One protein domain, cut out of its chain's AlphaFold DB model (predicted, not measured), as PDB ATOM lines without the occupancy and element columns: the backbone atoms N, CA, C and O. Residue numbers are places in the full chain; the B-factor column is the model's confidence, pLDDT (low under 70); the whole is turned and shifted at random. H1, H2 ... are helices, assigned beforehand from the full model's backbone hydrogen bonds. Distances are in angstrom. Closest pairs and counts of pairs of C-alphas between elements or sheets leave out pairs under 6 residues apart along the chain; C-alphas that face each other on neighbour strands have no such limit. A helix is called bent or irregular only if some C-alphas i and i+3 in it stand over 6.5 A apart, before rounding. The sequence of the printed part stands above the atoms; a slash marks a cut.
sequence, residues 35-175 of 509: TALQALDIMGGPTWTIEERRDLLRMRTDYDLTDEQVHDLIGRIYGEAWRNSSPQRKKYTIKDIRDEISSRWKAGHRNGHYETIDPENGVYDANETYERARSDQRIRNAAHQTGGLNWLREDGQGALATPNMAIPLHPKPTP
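Overview. This is residues 35 to 175 of the 509 residues of an uncharacterized protein of Cercospora beticola (UniProt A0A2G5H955). A helical hairpin, H2 and H3, makes the core; H4 and H6 cross it on opposite sides, and the short H5 packs on the first part of H2. H1 lies away from the other helices, residues 105 to 110 stick out, and residues 145 to 175 form a long stretch with no named element. The printed part has 141 residues with six named helices, H1 to H6 in order, and no named strand: all helix. It is compact, with a radius of gyration of the C-alphas of 15.5 A and spans of 44 by 40 by 28 A.

Arrangement. H1, residues 35 to 41, touches no helix. The hub is H2, residues 50 to 61. It forms a hairpin with H3, residues 67 to 83, at a shallow tilt of 14 degrees; their closest C-alphas, of Met 59 and Val 70, are 6.6 A apart. Residues 67 to 71 of H3 alone touch H4, residues 94 to 103, about perpendicular at 85 degrees, closest at the C-alphas of His 71 and Ile 94, 5.7 A. H5, residues 112 to 117, touches residues 50 to 54 of H2 alone, closest at the C-alphas of Ile 117 and Arg 54, 6.2 A. H6, residues 126 to 144, touches H2 with residues 132 to 139 alone, closest at the C-alphas of Ser 135 and Asp 55, 5.5 A. Every O i to N i+4 pair is within hydrogen-bond range in H1, H2, H4 and H6, against 11 of 13 in H3 and 0 of 2 in H5, where 1 of 3 O i to N i+3 pairs is.

Along the chain. H1 begins at C-alpha 35 (215.402, -14.025, 173.147). H2 is 16.2 A long. H3, 20.8 A, is irregular: C-alphas 77 and 80 are 7.9 A apart. H6, 27.5 A, ends at C-alpha 144 (193.282, 11.800, 176.220).

Size, cuts and confidence. The C-alphas farthest apart, of Asn 121 and Gln 157, are 47.2 A apart. The printed part has no cut, and no link between helices is long. pLDDT is under 70 in 30 residues, among them 35 to 46 and 104 to 113.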
ATOM      1  N   THR A  35     214.267 -14.212 172.229       41.53
ATOM      2  CA  THR A  35     215.402 -14.025 173.147       41.53
ATOM      3  C   THR A  35     216.672 -13.635 172.393       41.53
ATOM      4  O   THR A  35     217.429 -12.805 172.875       41.53
ATOM      5  N   ALA A  36     216.904 -14.161 171.187       40.47
ATOM      6  CA  ALA A  36     218.025 -13.777 170.330       40.47
ATOM      7  C   ALA A  36     217.833 -12.380 169.718       40.47
ATOM      8  O   ALA A  36     218.799 -11.631 169.597       40.47
ATOM      9  N   LEU A  37     216.595 -12.001 169.384       44.44
ATOM     10  CA  LEU A  37     216.241 -10.641 168.970       44.44
ATOM     11  C   LEU A  37     216.392  -9.650 170.132       44.44
ATOM     12  O   LEU A  37     216.956  -8.579 169.936       44.44
ATOM     13  N   GLN A  38     215.987 -10.032 171.346       43.53
ATOM     14  CA  GLN A  38     216.230  -9.263 172.571       43.53
ATOM     15  C   GLN A  38     217.727  -9.197 172.916       43.53
ATOM     16  O   GLN A  38     218.204  -8.151 173.331       43.53
ATOM     17  N   ALA A  39     218.497 -10.265 172.692       33.84
ATOM     18  CA  ALA A  39     219.940 -10.301 172.947       33.84
ATOM     19  C   ALA A  39     220.767  -9.516 171.916       33.84
ATOM     20  O   ALA A  39     221.811  -8.965 172.261       33.84
ATOM     21  N   LEU A  40     220.299  -9.406 170.670       40.44
ATOM     22  CA  LEU A  40     220.863  -8.477 169.686       40.44
ATOM     23  C   LEU A  40     220.558  -7.014 170.046       40.44
ATOM     24  O   LEU A  40     221.390  -6.148 169.783       40.44
ATOM     25  N   ASP A  41     219.434  -6.755 170.720       39.97
ATOM     26  CA  ASP A  41     219.096  -5.451 171.313       39.97
ATOM     27  C   ASP A  41     219.967  -5.110 172.547       39.97
ATOM     28  O   ASP A  41     220.106  -3.946 172.902       39.97
ATOM     29  N   ILE A  42     220.617  -6.101 173.179       36.12
ATOM     30  CA  ILE A  42     221.497  -5.911 174.353       36.12
ATOM     31  C   ILE A  42     222.920  -5.447 173.964       36.12
ATOM     32  O   ILE A  42     223.636  -4.899 174.803       36.12
ATOM     33  N   MET A  43     223.355  -5.604 172.705       27.34
ATOM     34  CA  MET A  43     224.720  -5.226 172.275       27.34
ATOM     35  C   MET A  43     224.845  -3.826 171.646       27.34
ATOM     36  O   MET A  43     225.956  -3.385 171.344       27.34
ATOM     37  N   GLY A  44     223.740  -3.100 171.479       32.00
ATOM     38  CA  GLY A  44     223.729  -1.678 171.134       32.00
ATOM     39  C   GLY A  44     223.161  -0.887 172.306       32.00
ATOM     40  O   GLY A  44     222.178  -1.304 172.903       32.00
ATOM     41  N   GLY A  45     223.766   0.247 172.669       40.56
ATOM     42  CA  GLY A  45     223.194   1.142 173.685       40.56
ATOM     43  C   GLY A  45     221.723   1.489 173.390       40.56
ATOM     44  O   GLY A  45     221.294   1.324 172.254       40.56
ATOM     45  N   PRO A  46     220.967   2.001 174.376       54.09
ATOM     46  CA  PRO A  46     219.503   1.997 174.412       54.09
ATOM     47  C   PRO A  46     218.841   2.267 173.053       54.09
ATOM     48  O   PRO A  46     218.705   3.413 172.626       54.09
ATOM     49  N   THR A  47     218.454   1.200 172.363       73.25
ATOM     50  CA  THR A  47     217.900   1.239 171.011       73.25
ATOM     51  C   THR A  47     216.393   1.428 171.075       73.25
ATOM     52  O   THR A  47     215.704   0.850 171.915       73.25
ATOM     53  N   TRP A  48     215.850   2.256 170.183       81.94
ATOM     54  CA  TRP A  48     214.405   2.319 169.988       81.94
ATOM     55  C   TRP A  48     213.868   0.909 169.712       81.94
ATOM     56  O   TRP A  48     214.481   0.160 168.948       81.94
ATOM     57  N   THR A  49     212.740   0.539 170.310       86.69
ATOM     58  CA  THR A  49     212.088  -0.744 170.016       86.69
ATOM     59  C   THR A  49     211.279  -0.644 168.724       86.69
ATOM     60  O   THR A  49     211.032   0.441 168.188       86.69
ATOM     61  N   ILE A  50     210.857  -1.788 168.180       85.38
ATOM     62  CA  ILE A  50     210.017  -1.792 166.977       85.38
ATOM     63  C   ILE A  50     208.646  -1.150 167.224       85.38
ATOM     64  O   ILE A  50     208.113  -0.460 166.358       85.38
ATOM     65  N   GLU A  51     208.106  -1.337 168.428       88.94
ATOM     66  CA  GLU A  51     206.835  -0.766 168.859       88.94
ATOM     67  C   GLU A  51     206.934   0.758 168.973       88.94
ATOM     68  O   GLU A  51     206.113   1.464 168.394       88.94
ATOM     69  N   GLU A  52     207.998   1.261 169.610       91.19
ATOM     70  CA  GLU A  52     208.261   2.700 169.738       91.19
ATOM     71  C   GLU A  52     208.391   3.375 168.366       91.19
ATOM     72  O   GLU A  52     207.847   4.458 168.143       91.19
ATOM     73  N   ARG A  53     209.066   2.721 167.411       89.38
ATOM     74  CA  ARG A  53     209.183   3.225 166.033       89.38
ATOM     75  C   ARG A  53     207.860   3.204 165.281       89.38
ATOM     76  O   ARG A  53     207.613   4.115 164.491       89.38
ATOM     77  N   ARG A  54     207.017   2.191 165.503       89.44
ATOM     78  CA  ARG A  54     205.682   2.104 164.892       89.44
ATOM     79  C   ARG A  54     204.801   3.255 165.363       89.44
ATOM     80  O   ARG A  54     204.212   3.948 164.535       89.44
ATOM     81  N   ASP A  55     204.776   3.490 166.670       93.75
ATOM     82  CA  ASP A  55     204.000   4.569 167.277       93.75
ATOM     83  C   ASP A  55     204.523   5.936 166.817       93.75
ATOM     84  O   ASP A  55     203.742   6.766 166.347       93.75
ATOM     85  N   LEU A  56     205.847   6.139 166.824       92.56
ATOM     86  CA  LEU A  56     206.473   7.360 166.312       92.56
ATOM     87  C   LEU A  56     206.150   7.599 164.834       92.56
ATOM     88  O   LEU A  56     205.798   8.716 164.446       92.56
ATOM     89  N   LEU A  57     206.252   6.567 163.995       88.44
ATOM     90  CA  LEU A  57     205.920   6.678 162.581       88.44
ATOM     91  C   LEU A  57     204.473   7.132 162.408       88.44
ATOM     92  O   LEU A  57     204.209   8.067 161.648       88.44
ATOM     93  N   ARG A  58     203.550   6.506 163.135       89.25
ATOM     94  CA  ARG A  58     202.127   6.805 163.031       89.25
ATOM     95  C   ARG A  58     201.790   8.215 163.501       89.25
ATOM     96  O   ARG A  58     201.128   8.951 162.774       89.25
ATOM     97  N   MET A  59     202.335   8.644 164.641       93.12
ATOM     98  CA  MET A  59     202.221  10.032 165.114       93.12
ATOM     99  C   MET A  59     202.681  11.049 164.059       93.12
ATOM    100  O   MET A  59     202.129  12.140 163.970       93.12
ATOM    101  N   ARG A  60     203.685  10.700 163.244       88.50
ATOM    102  CA  ARG A  60     204.270  11.590 162.228       88.50
ATOM    103  C   ARG A  60     203.574  11.553 160.869       88.50
ATOM    104  O   ARG A  60     203.713  12.507 160.099       88.50
ATOM    105  N   THR A  61     202.880  10.468 160.548       84.81
ATOM    106  CA  THR A  61     202.318  10.224 159.208       84.81
ATOM    107  C   THR A  61     200.801  10.309 159.158       84.81
ATOM    108  O   THR A  61     200.274  10.771 158.147       84.81
ATOM    109  N   ASP A  62     200.120   9.967 160.250       87.00
ATOM    110  CA  ASP A  62     198.657   9.920 160.298       87.00
ATOM    111  C   ASP A  62     198.057  11.144 160.997       87.00
ATOM    112  O   ASP A  62     196.917  11.508 160.711       87.00
ATOM    113  N   TYR A  63     198.817  11.800 161.879       89.88
ATOM    114  CA  TYR A  63     198.339  12.899 162.717       89.88
ATOM    115  C   TYR A  63     199.097  14.207 162.468       89.88
ATOM    116  O   TYR A  63     200.303  14.216 162.195       89.88
ATOM    117  N   ASP A  64     198.385  15.329 162.551       88.00
ATOM    118  CA  ASP A  64     198.953  16.673 162.456       88.00
ATOM    119  C   ASP A  64     199.442  17.147 163.830       88.00
ATOM    120  O   ASP A  64     198.796  17.935 164.518       88.00
ATOM    121  N   LEU A  65     200.567  16.576 164.262       89.81
ATOM    122  CA  LEU A  65     201.177  16.841 165.563       89.81
ATOM    123  C   LEU A  65     202.457  17.669 165.427       89.81
ATOM    124  O   LEU A  65     203.292  17.437 164.541       89.81
ATOM    125  N   THR A  66     202.631  18.605 166.357       90.31
ATOM    126  CA  THR A  66     203.885  19.345 166.564       90.31
ATOM    127  C   THR A  66     204.980  18.443 167.135       90.31
ATOM    128  O   THR A  66     204.710  17.374 167.684       90.31
ATOM    129  N   ASP A  67     206.238  18.871 167.011       88.50
ATOM    130  CA  ASP A  67     207.387  18.150 167.566       88.50
ATOM    131  C   ASP A  67     207.256  17.975 169.091       88.50
ATOM    132  O   ASP A  67     207.556  16.904 169.625       88.50
ATOM    133  N   GLU A  68     206.731  18.997 169.766       90.88
ATOM    134  CA  GLU A  68     206.446  19.024 171.198       90.88
ATOM    135  C   GLU A  68     205.331  18.041 171.574       90.88
ATOM    136  O   GLU A  68     205.481  17.286 172.530       90.88
ATOM    137  N   GLN A  69     204.235  17.990 170.808       93.81
ATOM    138  CA  GLN A  69     203.140  17.042 171.057       93.81
ATOM    139  C   GLN A  69     203.569  15.591 170.831       93.81
ATOM    140  O   GLN A  69     203.166  14.710 171.586       93.81
ATOM    141  N   VAL A  70     204.400  15.327 169.817       94.50
ATOM    142  CA  VAL A  70     204.966  13.987 169.602       94.50
ATOM    143  C   VAL A  70     205.880  13.604 170.766       94.50
ATOM    144  O   VAL A  70     205.795  12.484 171.263       94.50
ATOM    145  N   HIS A  71     206.731  14.522 171.230       94.19
ATOM    146  CA  HIS A  71     207.590  14.291 172.395       94.19
ATOM    147  C   HIS A  71     206.784  14.037 173.671       94.19
ATOM    148  O   HIS A  71     207.087  13.090 174.399       94.19
ATOM    149  N   ASP A  72     205.709  14.797 173.886       93.75
ATOM    150  CA  ASP A  72     204.783  14.590 174.996       93.75
ATOM    151  C   ASP A  72     204.142  13.194 174.927       93.75
ATOM    152  O   ASP A  72     204.276  12.412 175.867       93.75
ATOM    153  N   LEU A  73     203.541  12.819 173.792       95.38
ATOM    154  CA  LEU A  73     202.900  11.509 173.618       95.38
ATOM    155  C   LEU A  73     203.870  10.340 173.808       95.38
ATOM    156  O   LEU A  73     203.530   9.375 174.489       95.38
ATOM    157  N   ILE A  74     205.085  10.424 173.259       94.81
ATOM    158  CA  ILE A  74     206.119   9.401 173.473       94.81
ATOM    159  C   ILE A  74     206.462   9.295 174.962       94.81
ATOM    160  O   ILE A  74     206.578   8.191 175.492       94.81
ATOM    161  N   GLY A  75     206.565  10.427 175.653       92.94
ATOM    162  CA  GLY A  75     206.818  10.459 177.087       92.94
ATOM    163  C   GLY A  75     205.675   9.892 177.932       92.94
ATOM    164  O   GLY A  75     205.940   9.215 178.922       92.94
ATOM    165  N   ARG A  76     204.417  10.071 177.518       93.88
ATOM    166  CA  ARG A  76     203.251   9.453 178.177       93.88
ATOM    167  C   ARG A  76     203.184   7.943 177.966       93.88
ATOM    168  O   ARG A  76     202.836   7.212 178.886       93.88
ATOM    169  N   ILE A  77     203.508   7.471 176.762       94.38
ATOM    170  CA  ILE A  77     203.415   6.044 176.418       94.38
ATOM    171  C   ILE A  77     204.601   5.263 176.993       94.38
ATOM    172  O   ILE A  77     204.412   4.189 177.562       94.38
ATOM    173  N   TYR A  78     205.817   5.795 176.852       92.38
ATOM    174  CA  TYR A  78     207.053   5.057 177.122       92.38
ATOM    175  C   TYR A  78     207.929   5.669 178.212       92.38
ATOM    176  O   TYR A  78     208.889   5.027 178.627       92.38
ATOM    177  N   GLY A  79     207.635   6.879 178.697       90.31
ATOM    178  CA  GLY A  79     208.525   7.603 179.610       90.31
ATOM    179  C   GLY A  79     208.869   6.815 180.872       90.31
ATOM    180  O   GLY A  79     210.039   6.727 181.230       90.31
ATOM    181  N   GLU A  80     207.883   6.172 181.499       89.12
ATOM    182  CA  GLU A  80     208.114   5.364 182.704       89.12
ATOM    183  C   GLU A  80     208.881   4.068 182.397       89.12
ATOM    184  O   GLU A  80     209.794   3.682 183.126       89.12
ATOM    185  N   ALA A  81     208.575   3.416 181.271       88.56
ATOM    186  CA  ALA A  81     209.315   2.238 180.820       88.56
ATOM    187  C   ALA A  81     210.781   2.581 180.510       88.56
ATOM    188  O   ALA A  81     211.686   1.802 180.802       88.56
ATOM    189  N   TRP A  82     211.035   3.766 179.952       88.81
ATOM    190  CA  TRP A  82     212.386   4.238 179.686       88.81
ATOM    191  C   TRP A  82     213.125   4.639 180.956       88.81
ATOM    192  O   TRP A  82     214.296   4.278 181.090       88.81
ATOM    193  N   ARG A  83     212.454   5.298 181.907       87.44
ATOM    194  CA  ARG A  83     213.016   5.597 183.230       87.44
ATOM    195  C   ARG A  83     213.535   4.335 183.917       87.44
ATOM    196  O   ARG A  83     214.650   4.344 184.428       87.44
ATOM    197  N   ASN A  84     212.739   3.267 183.879       87.69
ATOM    198  CA  ASN A  84     213.006   2.012 184.586       87.69
ATOM    199  C   ASN A  84     213.764   0.974 183.738       87.69
ATOM    200  O   ASN A  84     213.904  -0.181 184.140       87.69
ATOM    201  N   SER A  85     214.240   1.358 182.550       84.12
ATOM    202  CA  SER A  85     214.974   0.454 181.664       84.12
ATOM    203  C   SER A  85     216.368   0.114 182.205       84.12
ATOM    204  O   SER A  85     217.010   0.919 182.876       84.12
ATOM    205  N   SER A  86     216.851  -1.089 181.884       79.19
ATOM    206  CA  SER A  86     218.218  -1.528 182.169       79.19
ATOM    207  C   SER A  86     218.860  -2.041 180.872       79.19
ATOM    208  O   SER A  86     218.339  -3.001 180.303       79.19
ATOM    209  N   PRO A  87     219.945  -1.417 180.369       78.31
ATOM    210  CA  PRO A  87     220.624  -0.240 180.915       78.31
ATOM    211  C   PRO A  87     219.744   1.017 180.876       78.31
ATOM    212  O   PRO A  87     218.885   1.153 180.003       78.31
ATOM    213  N   GLN A  88     219.986   1.944 181.807       77.19
ATOM    214  CA  GLN A  88     219.191   3.164 181.921       77.19
ATOM    215  C   GLN A  88     219.264   3.981 180.629       77.19
ATOM    216  O   GLN A  88     220.338   4.395 180.176       77.19
ATOM    217  N   ARG A  89     218.099   4.213 180.022       83.62
ATOM    218  CA  ARG A  89     217.952   5.079 178.852       83.62
ATOM    219  C   ARG A  89     218.282   6.523 179.216       83.62
ATOM    220  O   ARG A  89     217.962   7.003 180.301       83.62
ATOM    221  N   LYS A  90     218.876   7.253 178.268       86.12
ATOM    222  CA  LYS A  90     218.949   8.714 178.368       86.12
ATOM    223  C   LYS A  90     217.548   9.305 178.209       86.12
ATOM    224  O   LYS A  90     216.715   8.759 177.486       86.12
ATOM    225  N   LYS A  91     217.317  10.464 178.817       88.25
ATOM    226  CA  LYS A  91     216.105  11.246 178.582       88.25
ATOM    227  C   LYS A  91     216.130  11.802 177.159       88.25
ATOM    228  O   LYS A  91     216.978  12.628 176.823       88.25
ATOM    229  N   TYR A  92     215.241  11.299 176.312       88.38
ATOM    230  CA  TYR A  92     215.185  11.690 174.909       88.38
ATOM    231  C   TYR A  92     214.675  13.121 174.756       88.38
ATOM    232  O   TYR A  92     213.645  13.505 175.313       88.38
ATOM    233  N   THR A  93     215.398  13.910 173.969       89.81
ATOM    234  CA  THR A  93     214.998  15.266 173.592       89.81
ATOM    235  C   THR A  93     214.090  15.239 172.365       89.81
ATOM    236  O   THR A  93     214.086  14.275 171.597       89.81
ATOM    237  N   ILE A  94     213.374  16.338 172.114       89.56
ATOM    238  CA  ILE A  94     212.629  16.548 170.860       89.56
ATOM    239  C   ILE A  94     213.524  16.281 169.640       89.56
ATOM    240  O   ILE A  94     213.111  15.635 168.673       89.56
ATOM    241  N   LYS A  95     214.781  16.738 169.705       86.88
ATOM    242  CA  LYS A  95     215.768  16.514 168.650       86.88
ATOM    243  C   LYS A  95     216.025  15.027 168.428       86.88
ATOM    244  O   LYS A  95     216.014  14.609 167.279       86.88
ATOM    245  N   ASP A  96     216.217  14.242 169.485       86.94
ATOM    246  CA  ASP A  96     216.478  12.807 169.341       86.94
ATOM    247  C   ASP A  96     215.301  12.073 168.679       86.94
ATOM    248  O   ASP A  96     215.509  11.242 167.800       86.94
ATOM    249  N   ILE A  97     214.063  12.415 169.053       87.75
ATOM    250  CA  ILE A  97     212.848  11.830 168.459       87.75
ATOM    251  C   ILE A  97     212.738  12.193 166.973       87.75
ATOM    252  O   ILE A  97     212.407  11.359 166.128       87.75
ATOM    253  N   ARG A  98     213.029  13.451 166.632       84.94
ATOM    254  CA  ARG A  98     213.055  13.909 165.241       84.94
ATOM    255  C   ARG A  98     214.164  13.229 164.444       84.94
ATOM    256  O   ARG A  98     213.938  12.862 163.291       84.94
ATOM    257  N   ASP A  99     215.342  13.063 165.031       82.06
ATOM    258  CA  ASP A  99     216.484  12.427 164.381       82.06
ATOM    259  C   ASP A  99     216.219  10.934 164.145       82.06
ATOM    260  O   ASP A  99     216.568  10.433 163.075       82.06
ATOM    261  N   GLU A 100     215.533  10.252 165.070       85.06
ATOM    262  CA  GLU A 100     215.105   8.859 164.910       85.06
ATOM    263  C   GLU A 100     214.192   8.694 163.688       85.06
ATOM    264  O   GLU A 100     214.515   7.914 162.790       85.06
ATOM    265  N   ILE A 101     213.104   9.467 163.581       79.81
ATOM    266  CA  ILE A 101     212.211   9.356 162.415       79.81
ATOM    267  C   ILE A 101     212.886   9.848 161.128       79.81
ATOM    268  O   ILE A 101     212.659   9.292 160.057       79.81
ATOM    269  N   SER A 102     213.753  10.860 161.214       75.44
ATOM    270  CA  SER A 102     214.491  11.376 160.054       75.44
ATOM    271  C   SER A 102     215.530  10.379 159.553       75.44
ATOM    272  O   SER A 102     215.815  10.343 158.356       75.44
ATOM    273  N   SER A 103     216.089   9.554 160.445       72.06
ATOM    274  CA  SER A 103     217.060   8.515 160.092       72.06
ATOM    275  C   SER A 103     216.495   7.536 159.072       72.06
ATOM    276  O   SER A 103     217.233   7.094 158.195       72.06
ATOM    277  N   ARG A 104     215.185   7.262 159.143       67.06
ATOM    278  CA  ARG A 104     214.443   6.456 158.172       67.06
ATOM    279  C   ARG A 104     214.675   6.929 156.741       67.06
ATOM    280  O   ARG A 104     214.797   6.104 155.852       67.06
ATOM    281  N   TRP A 105     214.738   8.237 156.523       60.16
ATOM    282  CA  TRP A 105     214.757   8.856 155.197       60.16
ATOM    283  C   TRP A 105     216.165   9.155 154.683       60.16
ATOM    284  O   TRP A 105     216.328   9.754 153.618       60.16
ATOM    285  N   LYS A 106     217.206   8.773 155.430       63.31
ATOM    286  CA  LYS A 106     218.590   9.014 155.020       63.31
ATOM    287  C   LYS A 106     218.978   8.031 153.915       63.31
ATOM    288  O   LYS A 106     218.986   6.819 154.115       63.31
ATOM    289  N   ALA A 107     219.328   8.564 152.746       51.53
ATOM    290  CA  ALA A 107     219.814   7.766 151.624       51.53
ATOM    291  C   ALA A 107     221.029   6.914 152.039       51.53
ATOM    292  O   ALA A 107     221.926   7.390 152.735       51.53
ATOM    293  N   GLY A 108     221.043   5.640 151.636       50.53
ATOM    294  CA  GLY A 108     222.109   4.689 151.980       50.53
ATOM    295  C   GLY A 108     222.003   4.063 153.377       50.53
ATOM    296  O   GLY A 108     222.689   3.078 153.642       50.53
ATOM    297  N   HIS A 109     221.112   4.553 154.244       50.62
ATOM    298  CA  HIS A 109     220.768   3.896 155.502       50.62
ATOM    299  C   HIS A 109     219.559   2.983 155.287       50.62
ATOM    300  O   HIS A 109     218.408   3.403 155.386       50.62
ATOM    301  N   ARG A 110     219.814   1.707 154.973       48.38
ATOM    302  CA  ARG A 110     218.764   0.686 155.064       48.38
ATOM    303  C   ARG A 110     218.480   0.426 156.535       48.38
ATOM    304  O   ARG A 110     219.213  -0.303 157.199       48.38
ATOM    305  N   ASN A 111     217.430   1.050 157.053       63.22
ATOM    306  CA  ASN A 111     216.982   0.801 158.412       63.22
ATOM    307  C   ASN A 111     216.041  -0.401 158.383       63.22
ATOM    308  O   ASN A 111     214.827  -0.224 158.312       63.22
ATOM    309  N   GLY A 112     216.603  -1.613 158.447       60.94
ATOM    310  CA  GLY A 112     215.833  -2.867 158.415       60.94
ATOM    311  C   GLY A 112     214.690  -2.922 159.442       60.94
ATOM    312  O   GLY A 112     213.692  -3.596 159.224       60.94
ATOM    313  N   HIS A 113     214.770  -2.137 160.522       69.69
ATOM    314  CA  HIS A 113     213.683  -1.982 161.493       69.69
ATOM    315  C   HIS A 113     212.450  -1.250 160.939       69.69
ATOM    316  O   HIS A 113     211.345  -1.542 161.366       69.69
ATOM    317  N   TYR A 114     212.590  -0.305 160.007       72.19
ATOM    318  CA  TYR A 114     211.434   0.365 159.397       72.19
ATOM    319  C   TYR A 114     210.842  -0.428 158.231       72.19
ATOM    320  O   TYR A 114     209.684  -0.204 157.897       72.19
ATOM    321  N   GLU A 115     211.597  -1.353 157.630       69.00
ATOM    322  CA  GLU A 115     211.099  -2.229 156.559       69.00
ATOM    323  C   GLU A 115     210.007  -3.188 157.053       69.00
ATOM    324  O   GLU A 115     209.127  -3.556 156.281       69.00
ATOM    325  N   THR A 116     210.027  -3.562 158.337       70.06
ATOM    326  CA  THR A 116     209.025  -4.467 158.922       70.06
ATOM    327  C   THR A 116     207.717  -3.757 159.263       70.06
ATOM    328  O   THR A 116     206.647  -4.294 159.001       70.06
ATOM    329  N   ILE A 117     207.785  -2.541 159.813       75.06
ATOM    330  CA  ILE A 117     206.592  -1.761 160.192       75.06
ATOM    331  C   ILE A 117     206.041  -0.929 159.046       75.06
ATOM    332  O   ILE A 117     204.889  -0.508 159.074       75.06
ATOM    333  N   ASP A 118     206.844  -0.667 158.024       75.00
ATOM    334  CA  ASP A 118     206.417  -0.003 156.811       75.00
ATOM    335  C   ASP A 118     207.150  -0.654 155.626       75.00
ATOM    336  O   ASP A 118     208.281  -0.269 155.314       75.00
ATOM    337  N   PRO A 119     206.566  -1.678 154.986       69.12
ATOM    338  CA  PRO A 119     207.194  -2.383 153.882       69.12
ATOM    339  C   PRO A 119     207.045  -1.606 152.567       69.12
ATOM    340  O   PRO A 119     206.103  -0.841 152.359       69.12
ATOM    341  N   GLU A 120     207.992  -1.797 151.647       65.12
ATOM    342  CA  GLU A 120     208.041  -1.074 150.363       65.12
ATOM    343  C   GLU A 120     206.854  -1.355 149.444       65.12
ATOM    344  O   GLU A 120     206.413  -0.471 148.715       65.12
ATOM    345  N   ASN A 121     206.310  -2.567 149.508       63.94
ATOM    346  CA  ASN A 121     205.138  -2.963 148.737       63.94
ATOM    347  C   ASN A 121     203.828  -2.356 149.278       63.94
ATOM    348  O   ASN A 121     202.788  -2.532 148.647       63.94
ATOM    349  N   GLY A 122     203.859  -1.681 150.436       65.75
ATOM    350  CA  GLY A 122     202.675  -1.139 151.109       65.75
ATOM    351  C   GLY A 122     201.679  -2.203 151.582       65.75
ATOM    352  O   GLY A 122     200.567  -1.860 151.978       65.75
ATOM    353  N   VAL A 123     202.048  -3.487 151.526       69.75
ATOM    354  CA  VAL A 123     201.202  -4.601 151.951       69.75
ATOM    355  C   VAL A 123     201.617  -5.001 153.355       69.75
ATOM    356  O   VAL A 123     202.694  -5.553 153.565       69.75
ATOM    357  N   TYR A 124     200.732  -4.735 154.307       75.88
ATOM    358  CA  TYR A 124     200.870  -5.197 155.680       75.88
ATOM    359  C   TYR A 124     200.302  -6.608 155.802       75.88
ATOM    360  O   TYR A 124     199.250  -6.916 155.236       75.88
ATOM    361  N   ASP A 125     200.982  -7.467 156.555       79.12
ATOM    362  CA  ASP A 125     200.384  -8.732 156.962       79.12
ATOM    363  C   ASP A 125     199.307  -8.505 158.048       79.12
ATOM    364  O   ASP A 125     199.067  -7.388 158.529       79.12
ATOM    365  N   ALA A 126     198.601  -9.576 158.417       83.75
ATOM    366  CA  ALA A 126     197.544  -9.504 159.425       83.75
ATOM    367  C   ALA A 126     198.078  -9.073 160.804       83.75
ATOM    368  O   ALA A 126     197.373  -8.388 161.548       83.75
ATOM    369  N   ASN A 127     199.319  -9.444 161.129       82.44
ATOM    370  CA  ASN A 127     199.950  -9.114 162.399       82.44
ATOM    371  C   ASN A 127     200.302  -7.622 162.469       82.44
ATOM    372  O   ASN A 127     199.965  -6.953 163.438       82.44
ATOM    373  N   GLU A 128     200.889  -7.065 161.413       82.38
ATOM    374  CA  GLU A 128     201.212  -5.644 161.327       82.38
ATOM    375  C   GLU A 128     199.943  -4.783 161.270       82.38
ATOM    376  O   GLU A 128     199.895  -3.709 161.867       82.38
ATOM    377  N   THR A 129     198.870  -5.273 160.643       84.19
ATOM    378  CA  THR A 129     197.556  -4.608 160.690       84.19
ATOM    379  C   THR A 129     197.018  -4.530 162.123       84.19
ATOM    380  O   THR A 129     196.554  -3.471 162.558       84.19
ATOM    381  N   TYR A 130     197.109  -5.630 162.876       86.56
ATOM    382  CA  TYR A 130     196.715  -5.680 164.285       86.56
ATOM    383  C   TYR A 130     197.578  -4.756 165.156       86.56
ATOM    384  O   TYR A 130     197.055  -3.944 165.923       86.56
ATOM    385  N   GLU A 131     198.898  -4.810 164.991       87.50
ATOM    386  CA  GLU A 131     199.839  -3.972 165.734       87.50
ATOM    387  C   GLU A 131     199.676  -2.481 165.427       87.50
ATOM    388  O   GLU A 131     199.806  -1.637 166.318       87.50
ATOM    389  N   ARG A 132     199.315  -2.133 164.189       85.44
ATOM    390  CA  ARG A 132     198.918  -0.770 163.838       85.44
ATOM    391  C   ARG A 132     197.653  -0.369 164.579       85.44
ATOM    392  O   ARG A 132     197.662   0.676 165.218       85.44
ATOM    393  N   ALA A 133     196.588  -1.167 164.577       88.75
ATOM    394  CA  ALA A 133     195.382  -0.839 165.348       88.75
ATOM    395  C   ALA A 133     195.689  -0.616 166.843       88.75
ATOM    396  O   ALA A 133     195.197   0.341 167.443       88.75
ATOM    397  N   ARG A 134     196.578  -1.432 167.420       92.56
ATOM    398  CA  ARG A 134     197.046  -1.281 168.804       92.56
ATOM    399  C   ARG A 134     197.844   0.010 169.022       92.56
ATOM    400  O   ARG A 134     197.617   0.697 170.016       92.56
ATOM    401  N   SER A 135     198.714   0.361 168.076       92.50
ATOM    402  CA  SER A 135     199.425   1.646 168.032       92.50
ATOM    403  C   SER A 135     198.455   2.827 168.060       92.50
ATOM    404  O   SER A 135     198.605   3.733 168.876       92.50
ATOM    405  N   ASP A 136     197.388   2.770 167.257       91.56
ATOM    406  CA  ASP A 136     196.354   3.810 167.253       91.56
ATOM    407  C   ASP A 136     195.725   4.001 168.625       91.56
ATOM    408  O   ASP A 136     195.562   5.120 169.109       91.56
ATOM    409  N   GLN A 137     195.368   2.879 169.248       95.25
ATOM    410  CA  GLN A 137     194.701   2.886 170.532       95.25
ATOM    411  C   GLN A 137     195.620   3.453 171.617       95.25
ATOM    412  O   GLN A 137     195.161   4.257 172.426       95.25
ATOM    413  N   ARG A 138     196.911   3.087 171.621       95.25
ATOM    414  CA  ARG A 138     197.905   3.656 172.549       95.25
ATOM    415  C   ARG A 138     198.030   5.166 172.374       95.25
ATOM    416  O   ARG A 138     197.946   5.888 173.366       95.25
ATOM    417  N   ILE A 139     198.161   5.639 171.132       95.56
ATOM    418  CA  ILE A 139     198.292   7.069 170.818       95.56
ATOM    419  C   ILE A 139     197.049   7.839 171.276       95.56
ATOM    420  O   ILE A 139     197.179   8.846 171.970       95.56
ATOM    421  N   ARG A 140     195.843   7.351 170.959       95.50
ATOM    422  CA  ARG A 140     194.583   7.979 171.395       95.50
ATOM    423  C   ARG A 140     194.443   7.994 172.912       95.50
ATOM    424  O   ARG A 140     194.120   9.034 173.478       95.50
ATOM    425  N   ASN A 141     194.727   6.875 173.576       94.81
ATOM    426  CA  ASN A 141     194.669   6.798 175.034       94.81
ATOM    427  C   ASN A 141     195.627   7.815 175.674       94.81
ATOM    428  O   ASN A 141     195.209   8.563 176.553       94.81
ATOM    429  N   ALA A 142     196.873   7.896 175.201       94.69
ATOM    430  CA  ALA A 142     197.859   8.859 175.694       94.69
ATOM    431  C   ALA A 142     197.466  10.318 175.411       94.69
ATOM    432  O   ALA A 142     197.690  11.202 176.240       94.69
ATOM    433  N   ALA A 143     196.838  10.579 174.264       94.50
ATOM    434  CA  ALA A 143     196.360  11.906 173.900       94.50
ATOM    435  C   ALA A 143     195.214  12.391 174.799       94.50
ATOM    436  O   ALA A 143     195.134  13.583 175.090       94.50
ATOM    437  N   HIS A 144     194.363  11.481 175.282       94.00
ATOM    438  CA  HIS A 144     193.282  11.800 176.220       94.00
ATOM    439  C   HIS A 144     193.723  11.874 177.685       94.00
ATOM    440  O   HIS A 144     192.969  12.388 178.510       94.00
ATOM    441  N   GLN A 145     194.917  11.385 178.029       89.62
ATOM    442  CA  GLN A 145     195.429  11.482 179.395       89.62
ATOM    443  C   GLN A 145     195.635  12.950 179.787       89.62
ATOM    444  O   GLN A 145     196.344  13.703 179.118       89.62
ATOM    445  N   THR A 146     195.026  13.339 180.901       86.00
ATOM    446  CA  THR A 146     195.248  14.625 181.564       86.00
ATOM    447  C   THR A 146     195.885  14.379 182.924       86.00
ATOM    448  O   THR A 146     195.473  13.463 183.636       86.00
ATOM    449  N   GLY A 147     196.873  15.187 183.302       76.62
ATOM    450  CA  GLY A 147     197.687  14.917 184.490       76.62
ATOM    451  C   GLY A 147     198.561  13.658 184.349       76.62
ATOM    452  O   GLY A 147     198.862  13.204 183.243       76.62
ATOM    453  N   GLY A 148     199.009  13.105 185.477       79.00
ATOM    454  CA  GLY A 148     199.905  11.945 185.503       79.00
ATOM    455  C   GLY A 148     201.375  12.293 185.259       79.00
ATOM    456  O   GLY A 148     201.746  13.462 185.226       79.00
ATOM    457  N   LEU A 149     202.213  11.265 185.121       81.00
ATOM    458  CA  LEU A 149     203.658  11.402 184.941       81.00
ATOM    459  C   LEU A 149     204.021  11.495 183.457       81.00
ATOM    460  O   LEU A 149     203.370  10.905 182.596       81.00
ATOM    461  N   ASN A 150     205.088  12.228 183.156       90.31
ATOM    462  CA  ASN A 150     205.733  12.193 181.850       90.31
ATOM    463  C   ASN A 150     207.226  12.428 182.061       90.31
ATOM    464  O   ASN A 150     207.704  13.563 182.052       90.31
ATOM    465  N   TRP A 151     207.972  11.333 182.202       89.06
ATOM    466  CA  TRP A 151     209.403  11.383 182.488       89.06
ATOM    467  C   TRP A 151     210.192  12.252 181.505       89.06
ATOM    468  O   TRP A 151     211.176  12.877 181.898       89.06
ATOM    469  N   LEU A 152     209.769  12.345 180.239       88.50
ATOM    470  CA  LEU A 152     210.449  13.178 179.247       88.50
ATOM    471  C   LEU A 152     210.244  14.681 179.470       88.50
ATOM    472  O   LEU A 152     211.085  15.466 179.030       88.50
ATOM    473  N   ARG A 153     209.182  15.080 180.170       89.25
ATOM    474  CA  ARG A 153     208.836  16.480 180.464       89.25
ATOM    475  C   ARG A 153     209.089  16.899 181.911       89.25
ATOM    476  O   ARG A 153     209.007  18.086 182.204       89.25
ATOM    477  N   GLU A 154     209.390  15.958 182.798       89.81
ATOM    478  CA  GLU A 154     209.719  16.271 184.192       89.81
ATOM    479  C   GLU A 154     211.012  17.098 184.317       89.81
ATOM    480  O   GLU A 154     211.883  17.045 183.448       89.81
ATOM    481  N   ASP A 155     211.167  17.863 185.384       84.00
ATOM    482  CA  ASP A 155     212.415  18.545 185.723       84.00
ATOM    483  C   ASP A 155     213.396  17.607 186.462       84.00
ATOM    484  O   ASP A 155     213.219  16.385 186.500       84.00
ATOM    485  N   GLY A 156     214.485  18.164 187.004       76.62
ATOM    486  CA  GLY A 156     215.477  17.400 187.771       76.62
ATOM    487  C   GLY A 156     214.946  16.862 189.106       76.62
ATOM    488  O   GLY A 156     215.574  15.991 189.703       76.62
ATOM    489  N   GLN A 157     213.795  17.358 189.551       79.94
ATOM    490  CA  GLN A 157     213.106  17.012 190.785       79.94
ATOM    491  C   GLN A 157     211.955  16.022 190.533       79.94
ATOM    492  O   GLN A 157     211.299  15.591 191.479       79.94
ATOM    493  N   GLY A 158     211.722  15.633 189.272       79.62
ATOM    494  CA  GLY A 158     210.639  14.729 188.887       79.62
ATOM    495  C   GLY A 158     209.272  15.412 188.793       79.62
ATOM    496  O   GLY A 158     208.255  14.726 188.682       79.62
ATOM    497  N   ALA A 159     209.219  16.746 188.836       82.00
ATOM    498  CA  ALA A 159     207.985  17.508 188.719       82.00
ATOM    499  C   ALA A 159     207.730  17.919 187.263       82.00
ATOM    500  O   ALA A 159     208.636  18.283 186.516       82.00
ATOM    501  N   LEU A 160     206.469  17.873 186.835       83.69
ATOM    502  CA  LEU A 160     206.073  18.409 185.535       83.69
ATOM    503  C   LEU A 160     205.879  19.921 185.639       83.69
ATOM    504  O   LEU A 160     204.960  20.373 186.316       83.69
ATOM    505  N   ALA A 161     206.672  20.689 184.887       75.00
ATOM    506  CA  ALA A 161     206.526  22.147 184.805       75.00
ATOM    507  C   ALA A 161     205.126  22.585 184.335       75.00
ATOM    508  O   ALA A 161     204.639  23.661 184.672       75.00
ATOM    509  N   THR A 162     204.454  21.751 183.541       79.25
ATOM    510  CA  THR A 162     203.048  21.938 183.181       79.25
ATOM    511  C   THR A 162     202.380  20.571 183.127       79.25
ATOM    512  O   THR A 162     202.919  19.687 182.447       79.25
ATOM    513  N   PRO A 163     201.224  20.378 183.788       82.81
ATOM    514  CA  PRO A 163     200.518  19.108 183.745       82.81
ATOM    515  C   PRO A 163     200.177  18.717 182.305       82.81
ATOM    516  O   PRO A 163     200.013  19.559 181.418       82.81
ATOM    517  N   ASN A 164     200.083  17.412 182.063       87.50
ATOM    518  CA  ASN A 164     199.670  16.893 180.767       87.50
ATOM    519  C   ASN A 164     198.257  17.387 180.442       87.50
ATOM    520  O   ASN A 164     197.316  17.142 181.199       87.50
ATOM    521  N   MET A 165     198.118  18.060 179.305       89.31
ATOM    522  CA  MET A 165     196.829  18.471 178.750       89.31
ATOM    523  C   MET A 165     196.395  17.484 177.671       89.31
ATOM    524  O   MET A 165     197.234  16.825 177.052       89.31
ATOM    525  N   ALA A 166     195.091  17.388 177.418       93.25
ATOM    526  CA  ALA A 166     194.601  16.583 176.308       93.25
ATOM    527  C   ALA A 166     195.168  17.116 174.978       93.25
ATOM    528  O   ALA A 166     195.171  18.325 174.736       93.25
ATOM    529  N   ILE A 167     195.650  16.215 174.121       94.06
ATOM    530  CA  ILE A 167     196.205  16.551 172.806       94.06
ATOM    531  C   ILE A 167     195.145  16.219 171.751       94.06
ATOM    532  O   ILE A 167     194.793  15.049 171.594       94.06
ATOM    533  N   PRO A 168     194.613  17.206 171.011       92.69
ATOM    534  CA  PRO A 168     193.672  16.920 169.941       92.69
ATOM    535  C   PRO A 168     194.395  16.209 168.791       92.69
ATOM    536  O   PRO A 168     195.344  16.728 168.207       92.69
ATOM    537  N   LEU A 169     193.939  15.000 168.469       93.56
ATOM    538  CA  LEU A 169     194.472  14.209 167.363       93.56
ATOM    539  C   LEU A 169     193.710  14.540 166.080       93.56
ATOM    540  O   LEU A 169     192.662  13.959 165.794       93.56
ATOM    541  N   HIS A 170     194.241  15.476 165.300       89.62
ATOM    542  CA  HIS A 170     193.715  15.780 163.974       89.62
ATOM    543  C   HIS A 170     194.377  14.877 162.929       89.62
ATOM    544  O   HIS A 170     195.607  14.850 162.858       89.62
ATOM    545  N   PRO A 171     193.607  14.131 162.115       87.19
ATOM    546  CA  PRO A 171     194.174  13.393 160.996       87.19
ATOM    547  C   PRO A 171     194.892  14.340 160.033       87.19
ATOM    548  O   PRO A 171     194.389  15.433 159.752       87.19
ATOM    549  N   LYS A 172     196.042  13.925 159.489       79.38
ATOM    550  CA  LYS A 172     196.733  14.724 158.472       79.38
ATOM    551  C   LYS A 172     195.824  14.929 157.251       79.38
ATOM    552  O   LYS A 172     195.276  13.953 156.736       79.38
ATOM    553  N   PRO A 173     195.720  16.163 156.719       68.94
ATOM    554  CA  PRO A 173     194.899  16.441 155.538       68.94
ATOM    555  C   PRO A 173     195.358  15.667 154.302       68.94
ATOM    556  O   PRO A 173     194.552  15.286 153.456       68.94
ATOM    557  N   THR A 174     196.671  15.446 154.197       70.44
ATOM    558  CA  THR A 174     197.272  14.668 153.116       70.44
ATOM    559  C   THR A 174     197.739  13.333 153.682       70.44
ATOM    560  O   THR A 174     198.645  13.333 154.519       70.44
ATOM    561  N   PRO A 175     197.149  12.204 153.251       66.19
ATOM    562  CA  PRO A 175     197.572  10.900 153.727       66.19
ATOM    563  C   PRO A 175     199.012  10.648 153.293       66.19
ATOM    564  O   PRO A 175     199.383  10.899 152.140       66.19
TER     565      PRO A 175